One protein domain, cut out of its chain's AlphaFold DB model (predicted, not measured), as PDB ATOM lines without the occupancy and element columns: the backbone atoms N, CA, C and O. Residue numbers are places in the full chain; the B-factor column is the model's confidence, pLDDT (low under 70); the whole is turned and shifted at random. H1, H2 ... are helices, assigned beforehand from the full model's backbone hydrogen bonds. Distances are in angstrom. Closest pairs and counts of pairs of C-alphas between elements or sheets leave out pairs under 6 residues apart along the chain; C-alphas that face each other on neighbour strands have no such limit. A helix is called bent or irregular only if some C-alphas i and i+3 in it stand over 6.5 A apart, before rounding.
ATOM      1  N   PHE A  13       4.383 -52.892   1.408       93.56
ATOM      2  CA  PHE A  13       5.026 -51.805   2.131       93.56
ATOM      3  C   PHE A  13       4.189 -51.307   3.315       93.56
ATOM      4  O   PHE A  13       4.764 -50.944   4.333       93.56
ATOM      5  N   ILE A  14       2.854 -51.322   3.222       93.69
ATOM      6  CA  ILE A  14       1.960 -50.852   4.291       93.69
ATOM      7  C   ILE A  14       2.165 -51.663   5.580       93.69
ATOM      8  O   ILE A  14       2.559 -51.066   6.584       93.69
ATOM      9  N   PRO A  15       1.986 -53.004   5.588       93.31
ATOM     10  CA  PRO A  15       2.224 -53.791   6.794       93.31
ATOM     11  C   PRO A  15       3.696 -53.764   7.225       93.31
ATOM     12  O   PRO A  15       3.979 -53.887   8.415       93.31
ATOM     13  N   PHE A  16       4.640 -53.556   6.299       94.62
ATOM     14  CA  PHE A  16       6.060 -53.443   6.641       94.62
ATOM     15  C   PHE A  16       6.348 -52.167   7.420       94.62
ATOM     16  O   PHE A  16       6.948 -52.218   8.492       94.62
ATOM     17  N   LEU A  17       5.891 -51.031   6.896       94.25
ATOM     18  CA  LEU A  17       6.037 -49.740   7.543       94.25
ATOM     19  C   LEU A  17       5.310 -49.740   8.886       94.25
ATOM     20  O   LEU A  17       5.899 -49.303   9.866       94.25
ATOM     21  N   MET A  18       4.091 -50.285   8.951       93.88
ATOM     22  CA  MET A  18       3.329 -50.443  10.192       93.88
ATOM     23  C   MET A  18       4.139 -51.198  11.256       93.88
ATOM     24  O   MET A  18       4.403 -50.646  12.321       93.88
ATOM     25  N   LEU A  19       4.576 -52.433  10.977       93.81
ATOM     26  CA  LEU A  19       5.283 -53.256  11.967       93.81
ATOM     27  C   LEU A  19       6.644 -52.672  12.358       93.81
ATOM     28  O   LEU A  19       7.022 -52.733  13.529       93.81
ATOM     29  N   ALA A  20       7.375 -52.104  11.397       93.88
ATOM     30  CA  ALA A  20       8.655 -51.457  11.664       93.88
ATOM     31  C   ALA A  20       8.481 -50.205  12.534       93.88
ATOM     32  O   ALA A  20       9.267 -49.993  13.451       93.88
ATOM     33  N   SER A  21       7.434 -49.417  12.276       90.50
ATOM     34  CA  SER A  21       7.111 -48.201  13.024       90.50
ATOM     35  C   SER A  21       6.653 -48.497  14.445       90.50
ATOM     36  O   SER A  21       7.078 -47.816  15.372       90.50
ATOM     37  N   VAL A  22       5.818 -49.523  14.641       89.81
ATOM     38  CA  VAL A  22       5.418 -49.955  15.989       89.81
ATOM     39  C   VAL A  22       6.627 -50.495  16.750       89.81
ATOM     40  O   VAL A  22       6.809 -50.176  17.924       89.81
ATOM     41  N   PHE A  23       7.516 -51.232  16.080       91.06
ATOM     42  CA  PHE A  23       8.725 -51.726  16.725       91.06
ATOM     43  C   PHE A  23       9.653 -50.584  17.147       91.06
ATOM     44  O   PHE A  23      10.030 -50.508  18.311       91.06
ATOM     45  N   SER A  24      10.024 -49.692  16.226       88.94
ATOM     46  CA  SER A  24      10.993 -48.626  16.507       88.94
ATOM     47  C   SER A  24      10.410 -47.494  17.352       88.94
ATOM     48  O   SER A  24      11.127 -46.904  18.158       88.94
ATOM     49  N   GLY A  25       9.122 -47.203  17.173       83.50
ATOM     50  CA  GLY A  25       8.392 -46.168  17.887       83.50
ATOM     51  C   GLY A  25       7.960 -46.623  19.267       83.50
ATOM     52  O   GLY A  25       8.255 -45.933  20.232       83.50
ATOM     53  N   GLU A  26       7.304 -47.776  19.396       84.50
ATOM     54  CA  GLU A  26       6.616 -48.162  20.634       84.50
ATOM     55  C   GLU A  26       7.368 -49.215  21.445       84.50
ATOM     56  O   GLU A  26       7.610 -49.020  22.635       84.50
ATOM     57  N   VAL A  27       7.770 -50.320  20.816       86.88
ATOM     58  CA  VAL A  27       8.309 -51.480  21.543       86.88
ATOM     59  C   VAL A  27       9.768 -51.267  21.947       86.88
ATOM     60  O   VAL A  27      10.126 -51.401  23.117       86.88
ATOM     61  N   MET A  28      10.627 -50.911  20.992       88.75
ATOM     62  CA  MET A  28      12.071 -50.804  21.194       88.75
ATOM     63  C   MET A  28      12.443 -49.762  22.258       88.75
ATOM     64  O   MET A  28      13.246 -50.102  23.128       88.75
ATOM     65  N   PRO A  29      11.872 -48.540  22.286       83.94
ATOM     66  CA  PRO A  29      12.249 -47.562  23.305       83.94
ATOM     67  C   PRO A  29      11.841 -47.987  24.719       83.94
ATOM     68  O   PRO A  29      12.578 -47.722  25.667       83.94
ATOM     69  N   VAL A  30      10.716 -48.696  24.869       82.69
ATOM     70  CA  VAL A  30      10.286 -49.248  26.163       82.69
ATOM     71  C   VAL A  30      11.235 -50.356  26.622       82.69
ATOM     72  O   VAL A  30      11.691 -50.344  27.766       82.69
ATOM     73  N   VAL A  31      11.599 -51.274  25.724       85.00
ATOM     74  CA  VAL A  31      12.581 -52.332  26.009       85.00
ATOM     75  C   VAL A  31      13.931 -51.727  26.414       85.00
ATOM     76  O   VAL A  31      14.508 -52.137  27.423       85.00
ATOM     77  N   ILE A  32      14.410 -50.710  25.690       85.00
ATOM     78  CA  ILE A  32      15.647 -49.986  26.024       85.00
ATOM     79  C   ILE A  32      15.531 -49.310  27.393       85.00
ATOM     80  O   ILE A  32      16.458 -49.416  28.192       85.00
ATOM     81  N   ALA A  33      14.402 -48.669  27.706       80.88
ATOM     82  CA  ALA A  33      14.189 -48.042  29.010       80.88
ATOM     83  C   ALA A  33      14.232 -49.066  30.160       80.88
ATOM     84  O   ALA A  33      14.774 -48.776  31.230       80.88
ATOM     85  N   ILE A  34      13.702 -50.276  29.944       78.94
ATOM     86  CA  ILE A  34      13.749 -51.375  30.921       78.94
ATOM     87  C   ILE A  34      15.190 -51.835  31.158       78.94
ATOM     88  O   ILE A  34      15.598 -51.957  32.317       78.94
ATOM     89  N   PHE A  35      15.951 -52.072  30.087       82.38
ATOM     90  CA  PHE A  35      17.353 -52.488  30.186       82.38
ATOM     91  C   PHE A  35      18.251 -51.396  30.769       82.38
ATOM     92  O   PHE A  35      19.121 -51.692  31.581       82.38
ATOM     93  N   GLY A  36      18.005 -50.137  30.411       77.69
ATOM     94  CA  GLY A  36      18.723 -48.976  30.934       77.69
ATOM     95  C   GLY A  36      18.357 -48.608  32.374       77.69
ATOM     96  O   GLY A  36      18.906 -47.650  32.905       77.69
ATOM     97  N   GLY A  37      17.416 -49.320  33.008       71.75
ATOM     98  CA  GLY A  37      17.003 -49.068  34.392       71.75
ATOM     99  C   GLY A  37      16.222 -47.765  34.609       71.75
ATOM    100  O   GLY A  37      15.880 -47.455  35.744       71.75
ATOM    101  N   VAL A  38      15.906 -47.031  33.540       70.81
ATOM    102  CA  VAL A  38      15.164 -45.755  33.566       70.81
ATOM    103  C   VAL A  38      13.653 -45.946  33.411       70.81
ATOM    104  O   VAL A  38      12.878 -44.998  33.450       70.81
ATOM    105  N   PHE A  39      13.193 -47.183  33.231       65.19
ATOM    106  CA  PHE A  39      11.771 -47.479  33.109       65.19
ATOM    107  C   PHE A  39      10.993 -47.064  34.369       65.19
ATOM    108  O   PHE A  39      11.222 -47.604  35.452       65.19
ATOM    109  N   GLY A  40      10.050 -46.130  34.206       58.12
ATOM    110  CA  GLY A  40       9.228 -45.582  35.290       58.12
ATOM    111  C   GLY A  40       9.759 -44.292  35.925       58.12
ATOM    112  O   GLY A  40       9.117 -43.787  36.844       58.12
ATOM    113  N   THR A  41      10.885 -43.740  35.453       59.12
ATOM    114  CA  THR A  41      11.350 -42.408  35.872       59.12
ATOM    115  C   THR A  41      10.676 -41.302  35.058       59.12
ATOM    116  O   THR A  41      10.238 -41.522  33.929       59.12
ATOM    117  N   TYR A  42      10.623 -40.088  35.614       47.53
ATOM    118  CA  TYR A  42      10.118 -38.909  34.906       47.53
ATOM    119  C   TYR A  42      10.889 -38.709  33.586       47.53
ATOM    120  O   TYR A  42      12.120 -38.706  33.588       47.53
ATOM    121  N   GLY A  43      10.170 -38.609  32.464       53.72
ATOM    122  CA  GLY A  43      10.744 -38.484  31.116       53.72
ATOM    123  C   GLY A  43      11.048 -39.801  30.383       53.72
ATOM    124  O   GLY A  43      11.443 -39.760  29.218       53.72
ATOM    125  N   ALA A  44      10.858 -40.971  31.005       59.66
ATOM    126  CA  ALA A  44      10.944 -42.250  30.295       59.66
ATOM    127  C   ALA A  44       9.705 -42.469  29.410       59.66
ATOM    128  O   ALA A  44       8.600 -42.090  29.798       59.66
ATOM    129  N   LYS A  45       9.867 -43.106  28.236       65.94
ATOM    130  CA  LYS A  45       8.733 -43.377  27.337       65.94
ATOM    131  C   LYS A  45       7.684 -44.221  28.061       65.94
ATOM    132  O   LYS A  45       7.960 -45.350  28.474       65.94
ATOM    133  N   GLU A  46       6.474 -43.678  28.156       66.00
ATOM    134  CA  GLU A  46       5.334 -44.418  28.666       66.00
ATOM    135  C   GLU A  46       4.900 -45.495  27.666       66.00
ATOM    136  O   GLU A  46       4.803 -45.241  26.461       66.00
ATOM    137  N   PRO A  47       4.625 -46.713  28.147       69.12
ATOM    138  CA  PRO A  47       4.122 -47.781  27.308       69.12
ATOM    139  C   PRO A  47       2.668 -47.474  26.946       69.12
ATOM    140  O   PRO A  47       1.776 -47.570  27.790       69.12
ATOM    141  N   ILE A  48       2.442 -47.101  25.685       71.50
ATOM    142  CA  ILE A  48       1.099 -46.880  25.135       71.50
ATOM    143  C   ILE A  48       0.384 -48.228  24.955       71.50
ATOM    144  O   ILE A  48      -0.799 -48.358  25.253       71.50
ATOM    145  N   ILE A  49       1.125 -49.261  24.537       70.81
ATOM    146  CA  ILE A  49       0.623 -50.634  24.423       70.81
ATOM    147  C   ILE A  49       0.688 -51.289  25.802       70.81
ATOM    148  O   ILE A  49       1.735 -51.792  26.218       70.81
ATOM    149  N   LYS A  50      -0.433 -51.263  26.521       69.56
ATOM    150  CA  LYS A  50      -0.552 -51.850  27.861       69.56
ATOM    151  C   LYS A  50      -1.187 -53.244  27.790       69.56
ATOM    152  O   LYS A  50      -0.857 -54.121  28.583       69.56
ATOM    153  N   SER A  51      -2.048 -53.477  26.805       70.44
ATOM    154  CA  SER A  51      -2.785 -54.723  26.616       70.44
ATOM    155  C   SER A  51      -2.815 -55.181  25.150       70.44
ATOM    156  O   SER A  51      -2.478 -54.435  24.230       70.44
ATOM    157  N   TRP A  52      -3.240 -56.428  24.918       72.06
ATOM    158  CA  TRP A  52      -3.458 -56.961  23.566       72.06
ATOM    159  C   TRP A  52      -4.487 -56.159  22.745       72.06
ATOM    160  O   TRP A  52      -4.220 -55.906  21.569       72.06
ATOM    161  N   PRO A  53      -5.621 -55.706  23.319       80.00
ATOM    162  CA  PRO A  53      -6.517 -54.767  22.644       80.00
ATOM    163  C   PRO A  53      -5.838 -53.461  22.215       80.00
ATOM    164  O   PRO A  53      -6.033 -53.030  21.077       80.00
ATOM    165  N   ASP A  54      -4.993 -52.869  23.070       77.62
ATOM    166  CA  ASP A  54      -4.260 -51.635  22.732       77.62
ATOM    167  C   ASP A  54      -3.315 -51.863  21.552       77.62
ATOM    168  O   ASP A  54      -3.200 -51.019  20.663       77.62
ATOM    169  N   PHE A  55      -2.670 -53.034  21.506       78.00
ATOM    170  CA  PHE A  55      -1.827 -53.419  20.379       78.00
ATOM    171  C   PHE A  55      -2.630 -53.501  19.080       78.00
ATOM    172  O   PHE A  55      -2.213 -52.936  18.071       78.00
ATOM    173  N   GLY A  56      -3.803 -54.144  19.104       78.50
ATOM    174  CA  GLY A  56      -4.692 -54.219  17.943       78.50
ATOM    175  C   GLY A  56      -5.116 -52.837  17.441       78.50
ATOM    176  O   GLY A  56      -5.027 -52.559  16.244       78.50
ATOM    177  N   LEU A  57      -5.502 -51.940  18.351       84.44
ATOM    178  CA  LEU A  57      -5.886 -50.568  18.014       84.44
ATOM    179  C   LEU A  57      -4.715 -49.769  17.425       84.44
ATOM    180  O   LEU A  57      -4.873 -49.082  16.414       84.44
ATOM    181  N   ILE A  58      -3.520 -49.911  17.999       84.12
ATOM    182  CA  ILE A  58      -2.301 -49.287  17.477       84.12
ATOM    183  C   ILE A  58      -1.972 -49.817  16.081       84.12
ATOM    184  O   ILE A  58      -1.693 -49.021  15.187       84.12
ATOM    185  N   LEU A  59      -2.089 -51.121  15.827       86.19
ATOM    186  CA  LEU A  59      -1.901 -51.660  14.477       86.19
ATOM    187  C   LEU A  59      -2.877 -51.040  13.467       86.19
ATOM    188  O   LEU A  59      -2.461 -50.703  12.358       86.19
ATOM    189  N   VAL A  60      -4.142 -50.819  13.839       87.75
ATOM    190  CA  VAL A  60      -5.118 -50.141  12.966       87.75
ATOM    191  C   VAL A  60      -4.675 -48.709  12.655       87.75
ATOM    192  O   VAL A  60      -4.602 -48.338  11.481       87.75
ATOM    193  N   ILE A  61      -4.298 -47.924  13.670       86.75
ATOM    194  CA  ILE A  61      -3.816 -46.543  13.487       86.75
ATOM    195  C   ILE A  61      -2.589 -46.514  12.567       86.75
ATOM    196  O   ILE A  61      -2.552 -45.764  11.588       86.75
ATOM    197  N   TYR A  62      -1.598 -47.367  12.829       86.94
ATOM    198  CA  TYR A  62      -0.380 -47.433  12.021       86.94
ATOM    199  C   TYR A  62      -0.626 -48.017  10.623       86.94
ATOM    200  O   TYR A  62       0.136 -47.710   9.707       86.94
ATOM    201  N   THR A  63      -1.693 -48.791  10.407       90.88
ATOM    202  CA  THR A  63      -2.121 -49.216   9.062       90.88
ATOM    203  C   THR A  63      -2.684 -48.042   8.269       90.88
ATOM    204  O   THR A  63      -2.333 -47.865   7.099       90.88
ATOM    205  N   VAL A  64      -3.527 -47.211   8.891       90.06
ATOM    206  CA  VAL A  64      -4.079 -45.998   8.262       90.06
ATOM    207  C   VAL A  64      -2.952 -45.031   7.900       90.06
ATOM    208  O   VAL A  64      -2.846 -44.609   6.745       90.06
ATOM    209  N   LEU A  65      -2.045 -44.757   8.844       87.38
ATOM    210  CA  LEU A  65      -0.852 -43.945   8.593       87.38
ATOM    211  C   LEU A  65       0.045 -44.582   7.526       87.38
ATOM    212  O   LEU A  65       0.490 -43.902   6.605       87.38
ATOM    213  N   GLY A  66       0.264 -45.895   7.593       89.06
ATOM    214  CA  GLY A  66       1.045 -46.639   6.609       89.06
ATOM    215  C   GLY A  66       0.472 -46.533   5.196       89.06
ATOM    216  O   GLY A  66       1.230 -46.406   4.237       89.06
ATOM    217  N   SER A  67      -0.854 -46.510   5.066       91.75
ATOM    218  CA  SER A  67      -1.564 -46.353   3.791       91.75
ATOM    219  C   SER A  67      -1.431 -44.931   3.241       91.75
ATOM    220  O   SER A  67      -1.144 -44.749   2.054       91.75
ATOM    221  N   LEU A  68      -1.551 -43.922   4.111       91.25
ATOM    222  CA  LEU A  68      -1.291 -42.522   3.768       91.25
ATOM    223  C   LEU A  68       0.153 -42.334   3.288       91.25
ATOM    224  O   LEU A  68       0.388 -41.767   2.222       91.25
ATOM    225  N   PHE A  69       1.131 -42.850   4.034       89.62
ATOM    226  CA  PHE A  69       2.539 -42.742   3.662       89.62
ATOM    227  C   PHE A  69       2.875 -43.557   2.419       89.62
ATOM    228  O   PHE A  69       3.627 -43.073   1.577       89.62
ATOM    229  N   TRP A  70       2.294 -44.745   2.245       93.50
ATOM    230  CA  TRP A  70       2.408 -45.506   1.004       93.50
ATOM    231  C   TRP A  70       1.957 -44.668  -0.193       93.50
ATOM    232  O   TRP A  70       2.692 -44.576  -1.175       93.50
ATOM    233  N   PHE A  71       0.805 -43.998  -0.088       91.69
ATOM    234  CA  PHE A  71       0.338 -43.083  -1.123       91.69
ATOM    235  C   PHE A  71       1.361 -41.959  -1.346       91.69
ATOM    236  O   PHE A  71       1.867 -41.809  -2.458       91.69
ATOM    237  N   LEU A  72       1.760 -41.237  -0.294       90.62
ATOM    238  CA  LEU A  72       2.718 -40.129  -0.389       90.62
ATOM    239  C   LEU A  72       4.054 -40.539  -1.027       90.62
ATOM    240  O   LEU A  72       4.549 -39.819  -1.893       90.62
ATOM    241  N   TYR A  73       4.614 -41.701  -0.683       90.31
ATOM    242  CA  TYR A  73       5.874 -42.196  -1.253       90.31
ATOM    243  C   TYR A  73       5.782 -42.541  -2.747       90.31
ATOM    244  O   TYR A  73       6.810 -42.542  -3.432       90.31
ATOM    245  N   ARG A  74       4.582 -42.797  -3.287       90.31
ATOM    246  CA  ARG A  74       4.388 -43.007  -4.732       90.31
ATOM    247  C   ARG A  74       4.413 -41.705  -5.528       90.31
ATOM    248  O   ARG A  74       4.868 -41.706  -6.674       90.31
ATOM    249  N   PHE A  75       3.950 -40.606  -4.935       88.50
ATOM    250  CA  PHE A  75       3.851 -39.304  -5.608       88.50
ATOM    251  C   PHE A  75       5.046 -38.392  -5.324       88.50
ATOM    252  O   PHE A  75       5.525 -37.698  -6.223       88.50
ATOM    253  N   LEU A  76       5.558 -38.417  -4.097       88.56
ATOM    254  CA  LEU A  76       6.586 -37.510  -3.606       88.56
ATOM    255  C   LEU A  76       7.906 -38.248  -3.389       88.56
ATOM    256  O   LEU A  76       7.948 -39.441  -3.096       88.56
ATOM    257  N   SER A  77       9.019 -37.523  -3.509       86.69
ATOM    258  CA  SER A  77      10.314 -38.080  -3.110       86.69
ATOM    259  C   SER A  77      10.323 -38.355  -1.604       86.69
ATOM    260  O   SER A  77       9.768 -37.573  -0.831       86.69
ATOM    261  N   TRP A  78      11.016 -39.410  -1.173       83.25
ATOM    262  CA  TRP A  78      11.100 -39.772   0.246       83.25
ATOM    263  C   TRP A  78      11.615 -38.631   1.136       83.25
ATOM    264  O   TRP A  78      11.228 -38.531   2.292       83.25
ATOM    265  N   ARG A  79      12.439 -37.731   0.583       86.44
ATOM    266  CA  ARG A  79      12.933 -36.532   1.274       86.44
ATOM    267  C   ARG A  79      11.809 -35.548   1.592       86.44
ATOM    268  O   ARG A  79      11.780 -34.987   2.678       86.44
ATOM    269  N   ILE A  80      10.883 -35.356   0.650       85.94
ATOM    270  CA  ILE A  80       9.712 -34.489   0.839       85.94
ATOM    271  C   ILE A  80       8.750 -35.135   1.835       85.94
ATOM    272  O   ILE A  80       8.253 -34.446   2.715       85.94
ATOM    273  N   VAL A  81       8.536 -36.451   1.743       85.25
ATOM    274  CA  VAL A  81       7.697 -37.185   2.706       85.25
ATOM    275  C   VAL A  81       8.270 -37.085   4.123       85.25
ATOM    276  O   VAL A  81       7.523 -36.827   5.060       85.25
ATOM    277  N   ALA A  82       9.592 -37.210   4.275       82.38
ATOM    278  CA  ALA A  82      10.273 -37.036   5.557       82.38
ATOM    279  C   ALA A  82      10.084 -35.622   6.125       82.38
ATOM    280  O   ALA A  82       9.775 -35.468   7.303       82.38
ATOM    281  N   LEU A  83      10.223 -34.593   5.281       83.38
ATOM    282  CA  LEU A  83      10.015 -33.203   5.684       83.38
ATOM    283  C   LEU A  83       8.554 -32.943   6.068       83.38
ATOM    284  O   LEU A  83       8.296 -32.325   7.094       83.38
ATOM    285  N   PHE A  84       7.602 -33.457   5.288       82.12
ATOM    286  CA  PHE A  84       6.177 -33.346   5.587       82.12
ATOM    287  C   PHE A  84       5.828 -34.011   6.921       82.12
ATOM    288  O   PHE A  84       5.152 -33.408   7.750       82.12
ATOM    289  N   ALA A  85       6.332 -35.223   7.160       77.56
ATOM    290  CA  ALA A  85       6.116 -35.929   8.414       77.56
ATOM    291  C   ALA A  85       6.723 -35.192   9.612       77.56
ATOM    292  O   ALA A  85       6.075 -35.090  10.648       77.56
ATOM    293  N   PHE A  86       7.930 -34.641   9.458       79.31
ATOM    294  CA  PHE A  86       8.570 -33.830  10.492       79.31
ATOM    295  C   PHE A  86       7.753 -32.574  10.824       79.31
ATOM    296  O   PHE A  86       7.521 -32.287  11.992       79.31
ATOM    297  N   VAL A  87       7.278 -31.845   9.809       80.50
ATOM    298  CA  VAL A  87       6.449 -30.648  10.020       80.50
ATOM    299  C   VAL A  87       5.131 -31.016  10.698       80.50
ATOM    300  O   VAL A  87       4.740 -30.362  11.661       80.50
ATOM    301  N   LEU A  88       4.464 -32.077  10.240       75.62
ATOM    302  CA  LEU A  88       3.207 -32.538  10.829       75.62
ATOM    303  C   LEU A  88       3.388 -32.932  12.297       75.62
ATOM    304  O   LEU A  88       2.596 -32.539  13.144       75.62
ATOM    305  N   ALA A  89       4.452 -33.668  12.593       70.06
ATOM    306  CA  ALA A  89       4.820 -34.054  13.942       70.06
ATOM    307  C   ALA A  89       5.084 -32.861  14.851       70.06
ATOM    308  O   ALA A  89       4.553 -32.800  15.953       70.06
ATOM    309  N   PHE A  90       5.878 -31.911  14.365       73.31
ATOM    310  CA  PHE A  90       6.201 -30.697  15.093       73.31
ATOM    311  C   PHE A  90       4.938 -29.884  15.408       73.31
ATOM    312  O   PHE A  90       4.778 -29.395  16.524       73.31
ATOM    313  N   ILE A  91       4.008 -29.786  14.452       72.88
ATOM    314  CA  ILE A  91       2.713 -29.125  14.660       72.88
ATOM    315  C   ILE A  91       1.862 -29.900  15.669       72.88
ATOM    316  O   ILE A  91       1.307 -29.279  16.570       72.88
ATOM    317  N   LEU A  92       1.755 -31.225  15.542       68.31
ATOM    318  CA  LEU A  92       0.959 -32.065  16.444       68.31
ATOM    319  C   LEU A  92       1.481 -32.006  17.874       68.31
ATOM    320  O   LEU A  92       0.709 -31.798  18.802       68.31
ATOM    321  N   GLU A  93       2.787 -32.140  18.049       65.62
ATOM    322  CA  GLU A  93       3.424 -32.008  19.347       65.62
ATOM    323  C   GLU A  93       3.188 -30.614  19.923       65.62
ATOM    324  O   GLU A  93       2.793 -30.483  21.080       65.62
ATOM    325  N   ARG A  94       3.323 -29.564  19.107       65.19
ATOM    326  CA  ARG A  94       3.043 -28.208  19.572       65.19
ATOM    327  C   ARG A  94       1.579 -28.010  19.939       65.19
ATOM    328  O   ARG A  94       1.312 -27.320  20.911       65.19
ATOM    329  N   TRP A  95       0.654 -28.602  19.193       62.59
ATOM    330  CA  TRP A  95      -0.777 -28.519  19.459       62.59
ATOM    331  C   TRP A  95      -1.166 -29.277  20.734       62.59
ATOM    332  O   TRP A  95      -1.976 -28.786  21.511       62.59
ATOM    333  N   VAL A  96      -0.532 -30.424  20.995       58.00
ATOM    334  CA  VAL A  96      -0.709 -31.187  22.240       58.00
ATOM    335  C   VAL A  96      -0.106 -30.446  23.439       58.00
ATOM    336  O   VAL A  96      -0.736 -30.394  24.490       58.00
ATOM    337  N   TYR A  97       1.072 -29.829  23.297       53.62
ATOM    338  CA  TYR A  97       1.688 -29.054  24.381       53.62
ATOM    339  C   TYR A  97       1.071 -27.660  24.581       53.62
ATOM    340  O   TYR A  97       1.174 -27.103  25.671       53.62
ATOM    341  N   TRP A  98       0.407 -27.086  23.574       51.53
ATOM    342  CA  TRP A  98      -0.413 -25.882  23.728       51.53
ATOM    343  C   TRP A  98      -1.838 -26.253  24.145       51.53
ATOM    344  O   TRP A  98      -2.791 -26.149  23.374       51.53
ATOM    345  N   HIS A  99      -2.003 -26.643  25.405       49.56
ATOM    346  CA  HIS A  99      -3.297 -26.496  26.066       49.56
ATOM    347  C   HIS A  99      -3.446 -25.068  26.616       49.56
ATOM    348  O   HIS A  99      -2.508 -24.562  27.233       49.56
ATOM    349  N   PRO A 100      -4.609 -24.415  26.428       46.38
ATOM    350  CA  PRO A 100      -4.865 -23.060  26.921       46.38
ATOM    351  C   PRO A 100      -4.960 -22.962  28.456       46.38
ATOM    352  O   PRO A 100      -5.081 -21.861  28.978       46.38
ATOM    353  N   GLU A 101      -4.885 -24.085  29.181       48.25
ATOM    354  CA  GLU A 101      -4.964 -24.132  30.649       48.25
ATOM    355  C   GLU A 101      -3.592 -24.189  31.353       48.25
ATOM    356  O   GLU A 101      -3.528 -24.105  32.576       48.25
ATOM    357  N   GLY A 102      -2.486 -24.315  30.611       44.44
ATOM    358  CA  GLY A 102      -1.132 -24.315  31.175       44.44
ATOM    359  C   GLY A 102      -0.467 -22.949  31.042       44.44
ATOM    360  O   GLY A 102      -0.336 -22.437  29.930       44.44
ATOM    361  N   GLU A 103      -0.022 -22.365  32.158       37.31
ATOM    362  CA  GLU A 103       0.745 -21.116  32.179       37.31
ATOM    363  C   GLU A 103       1.874 -21.137  31.136       37.31
ATOM    364  O   GLU A 103       2.711 -22.045  31.093       37.31
ATOM    365  N   VAL A 104       1.902 -20.117  30.276       44.78
ATOM    366  CA  VAL A 104       2.928 -19.950  29.243       44.78
ATOM    367  C   VAL A 104       4.228 -19.488  29.911       44.78
ATOM    368  O   VAL A 104       4.582 -18.313  29.892       44.78
ATOM    369  N   GLY A 105       4.933 -20.425  30.542       40.56
ATOM    370  CA  GLY A 105       6.255 -20.204  31.115       40.56
ATOM    371  C   GLY A 105       7.353 -20.187  30.048       40.56
ATOM    372  O   GLY A 105       7.298 -20.910  29.052       40.56
ATOM    373  N   VAL A 106       8.405 -19.401  30.288       41.31
ATOM    374  CA  VAL A 106       9.617 -19.284  29.443       41.31
ATOM    375  C   VAL A 106      10.347 -20.638  29.263       41.31
ATOM    376  O   VAL A 106      11.158 -20.798  28.354       41.31
ATOM    377  N   SER A 107      10.003 -21.657  30.059       42.38
ATOM    378  CA  SER A 107      10.443 -23.055  29.922       42.38
ATOM    379  C   SER A 107       9.860 -23.801  28.709       42.38
ATOM    380  O   SER A 107      10.375 -24.858  28.360       42.38
ATOM    381  N   ASN A 108       8.864 -23.239  28.012       46.47
ATOM    382  CA  ASN A 108       8.379 -23.725  26.708       46.47
ATOM    383  C   ASN A 108       9.299 -23.348  25.528       46.47
ATOM    384  O   ASN A 108       8.908 -23.486  24.362       46.47
ATOM    385  N   ALA A 109      10.505 -22.848  25.815       47.44
ATOM    386  CA  ALA A 109      11.547 -22.638  24.827       47.44
ATOM    387  C   ALA A 109      11.921 -23.980  24.188       47.44
ATOM    388  O   ALA A 109      12.368 -24.912  24.858       47.44
ATOM    389  N   ILE A 110      11.720 -24.070  22.875       53.53
ATOM    390  CA  ILE A 110      12.074 -25.242  22.083       53.53
ATOM    391  C   ILE A 110      13.575 -25.487  22.255       53.53
ATOM    392  O   ILE A 110      14.401 -24.741  21.725       53.53
ATOM    393  N   SER A 111      13.937 -26.524  23.009       56.03
ATOM    394  CA  SER A 111      15.337 -26.904  23.130       56.03
ATOM    395  C   SER A 111      15.787 -27.543  21.816       56.03
ATOM    396  O   SER A 111      15.057 -28.328  21.201       56.03
ATOM    397  N   PHE A 112      17.012 -27.240  21.386       54.81
ATOM    398  CA  PHE A 112      17.621 -27.911  20.234       54.81
ATOM    399  C   PHE A 112      17.603 -29.443  20.397       54.81
ATOM    400  O   PHE A 112      17.412 -30.166  19.422       54.81
ATOM    401  N   GLY A 113      17.717 -29.931  21.638       55.12
ATOM    402  CA  GLY A 113      17.616 -31.351  21.973       55.12
ATOM    403  C   GLY A 113      16.266 -31.969  21.599       55.12
ATOM    404  O   GLY A 113      16.245 -33.045  21.010       55.12
ATOM    405  N   THR A 114      15.155 -31.273  21.851       63.59
ATOM    406  CA  THR A 114      13.800 -31.748  21.514       63.59
ATOM    407  C   THR A 114      13.607 -31.843  20.001       63.59
ATOM    408  O   THR A 114      13.167 -32.874  19.498       63.59
ATOM    409  N   ILE A 115      14.023 -30.814  19.249       62.16
ATOM    410  CA  ILE A 115      13.984 -30.839  17.776       62.16
ATOM    411  C   ILE A 115      14.821 -32.004  17.243       62.16
ATOM    412  O   ILE A 115      14.362 -32.759  16.386       62.16
ATOM    413  N   LEU A 116      16.046 -32.163  17.749       65.31
ATOM    414  CA  LEU A 116      16.950 -33.221  17.314       65.31
ATOM    415  C   LEU A 116      16.359 -34.609  17.594       65.31
ATOM    416  O   LEU A 116      16.410 -35.483  16.730       65.31
ATOM    417  N   GLN A 117      15.752 -34.801  18.765       67.31
ATOM    418  CA  GLN A 117      15.110 -36.056  19.143       67.31
ATOM    419  C   GLN A 117      13.927 -36.390  18.228       67.31
ATOM    420  O   GLN A 117      13.806 -37.535  17.794       67.31
ATOM    421  N   LEU A 118      13.114 -35.399  17.850       69.31
ATOM    422  CA  LEU A 118      12.047 -35.586  16.867       69.31
ATOM    423  C   LEU A 118      12.609 -35.985  15.510       69.31
ATOM    424  O   LEU A 118      12.187 -36.995  14.950       69.31
ATOM    425  N   VAL A 119      13.600 -35.255  14.994       70.44
ATOM    426  CA  VAL A 119      14.240 -35.596  13.714       70.44
ATOM    427  C   VAL A 119      14.733 -37.046  13.727       70.44
ATOM    428  O   VAL A 119      14.475 -37.784  12.775       70.44
ATOM    429  N   ILE A 120      15.386 -37.474  14.811       75.12
ATOM    430  CA  ILE A 120      15.880 -38.847  14.971       75.12
ATOM    431  C   ILE A 120      14.718 -39.849  14.981       75.12
ATOM    432  O   ILE A 120      14.738 -40.803  14.204       75.12
ATOM    433  N   ILE A 121      13.690 -39.638  15.809       74.62
ATOM    434  CA  ILE A 121      12.547 -40.557  15.926       74.62
ATOM    435  C   ILE A 121      11.817 -40.687  14.586       74.62
ATOM    436  O   ILE A 121      11.582 -41.799  14.117       74.62
ATOM    437  N   TYR A 122      11.515 -39.579  13.914       75.31
ATOM    438  CA  TYR A 122      10.793 -39.615  12.641       75.31
ATOM    439  C   TYR A 122      11.624 -40.214  11.512       75.31
ATOM    440  O   TYR A 122      11.092 -40.943  10.669       75.31
ATOM    441  N   PHE A 123      12.937 -39.984  11.517       81.50
ATOM    442  CA  PHE A 123      13.828 -40.693  10.611       81.50
ATOM    443  C   PHE A 123      13.767 -42.210  10.849       81.50
ATOM    444  O   PHE A 123      13.622 -42.968   9.889       81.50
ATOM    445  N   LEU A 124      13.813 -42.656  12.108       84.06
ATOM    446  CA  LEU A 124      13.756 -44.074  12.482       84.06
ATOM    447  C   LEU A 124      12.402 -44.736  12.190       84.06
ATOM    448  O   LEU A 124      12.366 -45.921  11.862       84.06
ATOM    449  N   VAL A 125      11.300 -43.996  12.305       85.19
ATOM    450  CA  VAL A 125       9.939 -44.526  12.123       85.19
ATOM    451  C   VAL A 125       9.513 -44.517  10.653       85.19
ATOM    452  O   VAL A 125       8.845 -45.443  10.210       85.19
ATOM    453  N   LEU A 126       9.911 -43.519   9.859       85.19
ATOM    454  CA  LEU A 126       9.383 -43.357   8.496       85.19
ATOM    455  C   LEU A 126      10.424 -43.540   7.397       85.19
ATOM    456  O   LEU A 126      10.146 -44.202   6.394       85.19
ATOM    457  N   VAL A 127      11.616 -42.966   7.560       87.00
ATOM    458  CA  VAL A 127      12.634 -42.960   6.499       87.00
ATOM    459  C   VAL A 127      13.410 -44.266   6.488       87.00
ATOM    460  O   VAL A 127      13.555 -44.896   5.440       87.00
ATOM    461  N   LEU A 128      13.893 -44.696   7.652       89.62
ATOM    462  CA  LEU A 128      14.693 -45.904   7.779       89.62
ATOM    463  C   LEU A 128      13.928 -47.154   7.300       89.62
ATOM    464  O   LEU A 128      14.492 -47.884   6.481       89.62
ATOM    465  N   PRO A 129      12.652 -47.388   7.674       91.50
ATOM    466  CA  PRO A 129      11.913 -48.547   7.179       91.50
ATOM    467  C   PRO A 129      11.701 -48.500   5.668       91.50
ATOM    468  O   PRO A 129      11.833 -49.526   5.005       91.50
ATOM    469  N   TYR A 130      11.460 -47.318   5.096       91.06
ATOM    470  CA  TYR A 130      11.388 -47.154   3.644       91.06
ATOM    471  C   TYR A 130      12.702 -47.538   2.951       91.06
ATOM    472  O   TYR A 130      12.692 -48.319   1.995       91.06
ATOM    473  N   LEU A 131      13.841 -47.048   3.444       90.62
ATOM    474  CA  LEU A 131      15.152 -47.372   2.873       90.62
ATOM    475  C   LEU A 131      15.482 -48.866   3.001       90.62
ATOM    476  O   LEU A 131      15.958 -49.468   2.034       90.62
ATOM    477  N   ILE A 132      15.193 -49.473   4.157       91.75
ATOM    478  CA  ILE A 132      15.365 -50.914   4.387       91.75
ATOM    479  C   ILE A 132      14.486 -51.708   3.418       91.75
ATOM    480  O   ILE A 132      14.988 -52.593   2.727       91.75
ATOM    481  N   PHE A 133      13.203 -51.359   3.302       92.12
ATOM    482  CA  PHE A 133      12.264 -52.029   2.406       92.12
ATOM    483  C   PHE A 133      12.742 -52.005   0.954       92.12
ATOM    484  O   PHE A 133      12.799 -53.044   0.294       92.12
ATOM    485  N   GLN A 134      13.144 -50.829   0.464       90.56
ATOM    486  CA  GLN A 134      13.662 -50.682  -0.895       90.56
ATOM    487  C   GLN A 134      14.936 -51.498  -1.107       90.56
ATOM    488  O   GLN A 134      15.105 -52.129  -2.153       90.56
ATOM    489  N   LYS A 135      15.822 -51.537  -0.106       90.94
ATOM    490  CA  LYS A 135      17.055 -52.322  -0.178       90.94
ATOM    491  C   LYS A 135      16.775 -53.822  -0.227       90.94
ATOM    492  O   LYS A 135      17.397 -54.517  -1.031       90.94
ATOM    493  N   ILE A 136      15.842 -54.310   0.591       89.38
ATOM    494  CA  ILE A 136      15.418 -55.716   0.601       89.38
ATOM    495  C   ILE A 136      14.798 -56.070  -0.750       89.38
ATOM    496  O   ILE A 136      15.269 -56.994  -1.412       89.38
ATOM    497  N   ARG A 137      13.818 -55.286  -1.210       87.12
ATOM    498  CA  ARG A 137      13.133 -55.502  -2.490       87.12
ATOM    499  C   ARG A 137      14.107 -55.519  -3.671       87.12
ATOM    500  O   ARG A 137      14.013 -56.403  -4.516       87.12
ATOM    501  N   SER A 138      15.040 -54.567  -3.719       85.81
ATOM    502  CA  SER A 138      15.997 -54.433  -4.822       85.81
ATOM    503  C   SER A 138      17.042 -55.548  -4.867       85.81
ATOM    504  O   SER A 138      17.527 -55.843  -5.956       85.81
ATOM    505  N   LYS A 139      17.439 -56.120  -3.723       85.62
ATOM    506  CA  LYS A 139      18.573 -57.060  -3.649       85.62
ATOM    507  C   LYS A 139      18.158 -58.516  -3.401       85.62
ATOM    508  O   LYS A 139      18.888 -59.410  -3.805       85.62
ATOM    509  N   TRP A 140      17.010 -58.760  -2.763       75.31
ATOM    510  CA  TRP A 140      16.665 -60.071  -2.190       75.31
ATOM    511  C   TRP A 140      15.271 -60.593  -2.572       75.31
ATOM    512  O   TRP A 140      14.869 -61.646  -2.081       75.31
ATOM    513  N   SER A 141      14.555 -59.912  -3.476       83.88
ATOM    514  CA  SER A 141      13.192 -60.244  -3.941       83.88
ATOM    515  C   SER A 141      12.061 -60.002  -2.923       83.88
ATOM    516  O   SER A 141      12.280 -59.659  -1.762       83.88
ATOM    517  N   MET A 142      10.812 -60.185  -3.371       84.19
ATOM    518  CA  MET A 142       9.608 -60.023  -2.542       84.19
ATOM    519  C   MET A 142       9.457 -61.098  -1.455       84.19
ATOM    520  O   MET A 142       8.850 -60.826  -0.422       84.19
ATOM    521  N   HIS A 143      10.045 -62.286  -1.628       87.12
ATOM    522  CA  HIS A 143      10.027 -63.323  -0.590       87.12
ATOM    523  C   HIS A 143      10.785 -62.873   0.665       87.12
ATOM    524  O   HIS A 143      10.318 -63.082   1.784       87.12
ATOM    525  N   ALA A 144      11.904 -62.165   0.497       88.88
ATOM    526  CA  ALA A 144      12.651 -61.611   1.623       88.88
ATOM    527  C   ALA A 144      11.860 -60.529   2.381       88.88
ATOM    528  O   ALA A 144      12.002 -60.400   3.598       88.88
ATOM    529  N   VAL A 145      10.988 -59.783   1.691       89.31
ATOM    530  CA  VAL A 145      10.070 -58.824   2.331       89.31
ATOM    531  C   VAL A 145       9.082 -59.551   3.245       89.31
ATOM    532  O   VAL A 145       8.885 -59.124   4.379       89.31
ATOM    533  N   LEU A 146       8.508 -60.670   2.790       89.94
ATOM    534  CA  LEU A 146       7.602 -61.494   3.599       89.94
ATOM    535  C   LEU A 146       8.303 -62.075   4.832       89.94
ATOM    536  O   LEU A 146       7.776 -61.977   5.936       89.94
ATOM    537  N   ILE A 147       9.517 -62.603   4.672       92.06
ATOM    538  CA  ILE A 147      10.319 -63.091   5.807       92.06
ATOM    539  C   ILE A 147      10.587 -61.952   6.802       92.06
ATOM    540  O   ILE A 147      10.429 -62.129   8.008       92.06
ATOM    541  N   SER A 148      10.926 -60.759   6.309       92.56
ATOM    542  CA  SER A 148      11.171 -59.592   7.165       92.56
ATOM    543  C   SER A 148       9.922 -59.156   7.933       92.56
ATOM    544  O   SER A 148      10.030 -58.768   9.092       92.56
ATOM    545  N   LEU A 149       8.736 -59.256   7.325       93.12
ATOM    546  CA  LEU A 149       7.462 -59.011   8.007       93.12
ATOM    547  C   LEU A 149       7.245 -59.984   9.165       93.12
ATOM    548  O   LEU A 149       6.881 -59.554  10.257       93.12
ATOM    549  N   ILE A 150       7.508 -61.275   8.944       93.94
ATOM    550  CA  ILE A 150       7.391 -62.301   9.987       93.94
ATOM    551  C   ILE A 150       8.363 -61.996  11.131       93.94
ATOM    552  O   ILE A 150       7.962 -61.995  12.292       93.94
ATOM    553  N   ILE A 151       9.618 -61.666  10.814       94.31
ATOM    554  CA  ILE A 151      10.623 -61.296  11.820       94.31
ATOM    555  C   ILE A 151      10.161 -60.071  12.619       94.31
ATOM    556  O   ILE A 151      10.189 -60.101  13.846       94.31
ATOM    557  N   LEU A 152       9.691 -59.012  11.953       94.44
ATOM    558  CA  LEU A 152       9.191 -57.812  12.629       94.44
ATOM    559  C   LEU A 152       7.985 -58.118  13.524       94.44
ATOM    560  O   LEU A 152       7.900 -57.590  14.633       94.44
ATOM    561  N   PHE A 153       7.067 -58.974  13.081       92.31
ATOM    562  CA  PHE A 153       5.924 -59.392  13.889       92.31
ATOM    563  C   PHE A 153       6.362 -60.150  15.153       92.31
ATOM    564  O   PHE A 153       5.891 -59.846  16.252       92.31
ATOM    565  N   LEU A 154       7.309 -61.082  15.013       94.44
ATOM    566  CA  LEU A 154       7.871 -61.830  16.139       94.44
ATOM    567  C   LEU A 154       8.617 -60.913  17.116       94.44
ATOM    568  O   LEU A 154       8.441 -61.052  18.324       94.44
ATOM    569  N   LEU A 155       9.389 -59.945  16.616       94.19
ATOM    570  CA  LEU A 155      10.106 -58.975  17.449       94.19
ATOM    571  C   LEU A 155       9.155 -58.071  18.242       94.19
ATOM    572  O   LEU A 155       9.363 -57.873  19.439       94.19
ATOM    573  N   ASN A 156       8.095 -57.562  17.604       91.81
ATOM    574  CA  ASN A 156       7.053 -56.800  18.296       91.81
ATOM    575  C   ASN A 156       6.402 -57.647  19.396       91.81
ATOM    576  O   ASN A 156       6.336 -57.225  20.547       91.81
ATOM    577  N   THR A 157       5.990 -58.871  19.057       90.12
ATOM    578  CA  THR A 157       5.352 -59.801  19.998       90.12
ATOM    579  C   THR A 157       6.260 -60.113  21.190       90.12
ATOM    580  O   THR A 157       5.838 -59.993  22.339       90.12
ATOM    581  N   ALA A 158       7.526 -60.452  20.938       91.56
ATOM    582  CA  ALA A 158       8.498 -60.754  21.984       91.56
ATOM    583  C   ALA A 158       8.755 -59.546  22.898       91.56
ATOM    584  O   ALA A 158       8.770 -59.695  24.121       91.56
ATOM    585  N   GLY A 159       8.908 -58.347  22.329       88.88
ATOM    586  CA  GLY A 159       9.117 -57.127  23.107       88.88
ATOM    587  C   GLY A 159       7.908 -56.742  23.963       88.88
ATOM    588  O   GLY A 159       8.078 -56.302  25.103       88.88
ATOM    589  N   LEU A 160       6.687 -56.970  23.472       86.56
ATOM    590  CA  LEU A 160       5.460 -56.759  24.244       86.56
ATOM    591  C   LEU A 160       5.324 -57.755  25.394       86.56
ATOM    592  O   LEU A 160       5.073 -57.340  26.524       86.56
ATOM    593  N   ILE A 161       5.561 -59.046  25.139       87.75
ATOM    594  CA  ILE A 161       5.567 -60.079  26.187       87.75
ATOM    595  C   ILE A 161       6.608 -59.736  27.258       87.75
ATOM    596  O   ILE A 161       6.308 -59.787  28.451       87.75
ATOM    597  N   PHE A 162       7.813 -59.337  26.845       87.56
ATOM    598  CA  PHE A 162       8.875 -58.923  27.758       87.56
ATOM    599  C   PHE A 162       8.478 -57.706  28.605       87.56
ATOM    600  O   PHE A 162       8.681 -57.702  29.822       87.56
ATOM    601  N   THR A 163       7.881 -56.692  27.977       83.31
ATOM    602  CA  THR A 163       7.406 -55.478  28.656       83.31
ATOM    603  C   THR A 163       6.332 -55.823  29.683       83.31
ATOM    604  O   THR A 163       6.469 -55.466  30.854       83.31
ATOM    605  N   TYR A 164       5.317 -56.589  29.278       81.31
ATOM    606  CA  TYR A 164       4.230 -57.028  30.148       81.31
ATOM    607  C   TYR A 164       4.745 -57.855  31.331       81.31
ATOM    608  O   TYR A 164       4.450 -57.546  32.486       81.31
ATOM    609  N   TYR A 165       5.586 -58.861  31.070       83.19
ATOM    610  CA  TYR A 165       6.187 -59.684  32.122       83.19
ATOM    611  C   TYR A 165       6.984 -58.835  33.119       83.19
ATOM    612  O   TYR A 165       6.872 -59.020  34.333       83.19
ATOM    613  N   THR A 166       7.757 -57.868  32.621       79.75
ATOM    614  CA  THR A 166       8.550 -56.972  33.467       79.75
ATOM    615  C   THR A 166       7.663 -56.072  34.321       79.75
ATOM    616  O   THR A 166       7.937 -55.913  35.512       79.75
ATOM    617  N   MET A 167       6.591 -55.514  33.755       75.81
ATOM    618  CA  MET A 167       5.628 -54.700  34.499       75.81
ATOM    619  C   MET A 167       4.965 -55.488  35.623       75.81
ATOM    620  O   MET A 167       4.938 -55.012  36.759       75.81
ATOM    621  N   VAL A 168       4.480 -56.697  35.325       76.38
ATOM    622  CA  VAL A 168       3.828 -57.572  36.306       76.38
ATOM    623  C   VAL A 168       4.810 -57.961  37.409       76.38
ATOM    624  O   VAL A 168       4.516 -57.773  38.588       76.38
ATOM    625  N   LYS A 169       6.015 -58.425  37.052       77.75
ATOM    626  CA  LYS A 169       7.030 -58.847  38.031       77.75
ATOM    627  C   LYS A 169       7.502 -57.700  38.928       77.75
ATOM    628  O   LYS A 169       7.810 -57.928  40.093       77.75
ATOM    629  N   ARG A 170       7.580 -56.475  38.398       69.81
ATOM    630  CA  ARG A 170       7.985 -55.283  39.162       69.81
ATOM    631  C   ARG A 170       6.823 -54.616  39.909       69.81
ATOM    632  O   ARG A 170       7.046 -53.581  40.527       69.81
ATOM    633  N   GLY A 171       5.606 -55.169  39.853       63.06
ATOM    634  CA  GLY A 171       4.427 -54.573  40.491       63.06
ATOM    635  C   GLY A 171       4.039 -53.209  39.909       63.06
ATOM    636  O   GLY A 171       3.334 -52.439  40.550       63.06
TER     637      GLY A 171
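This is residues 13 to 171 of the 239 residues of an uncharacterized protein of Candidatus Woesebacteria bacterium GW2011_GWA1_39_21b (UniProt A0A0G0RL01). Bent helix H4 makes a V round H1a; H2 crosses H1a, H3 packs on H4a. The printed part has 159 residues and four named helices, H1 to H4 in order, all helix. It is compact, radius of gyration of the C-alphas 17.3 A, spanning 53 by 43 by 26 A.

Find H1, residues 13 to 35, from (5.026, -51.805, 2.131), H2, 52 to 75, H3, 78 to 97, and H4, 112 to 169, to (7.030, -58.847, 38.031). H1 and H4, each one helix by hydrogen bonds, are bent: C-alphas 25 and 28 are 6.8 A apart, 139 and 142 9.5 A. Arm H1a ends at 25; H4a, irregular with C-alphas 125 and 128 6.6 A apart, at 139.

By closest C-alphas H1a touches H2 at Ile 14 and Gly 66, 4.9 A, and H4a at Ser 21 and Val 125, 4.7 A. Every O i to N i+4 pair is within hydrogen-bond range save in H4a, 21 of 24.

The printed part has no cut; long links follow H1 and H3; residues 92 to 118 are under pLDDT 70.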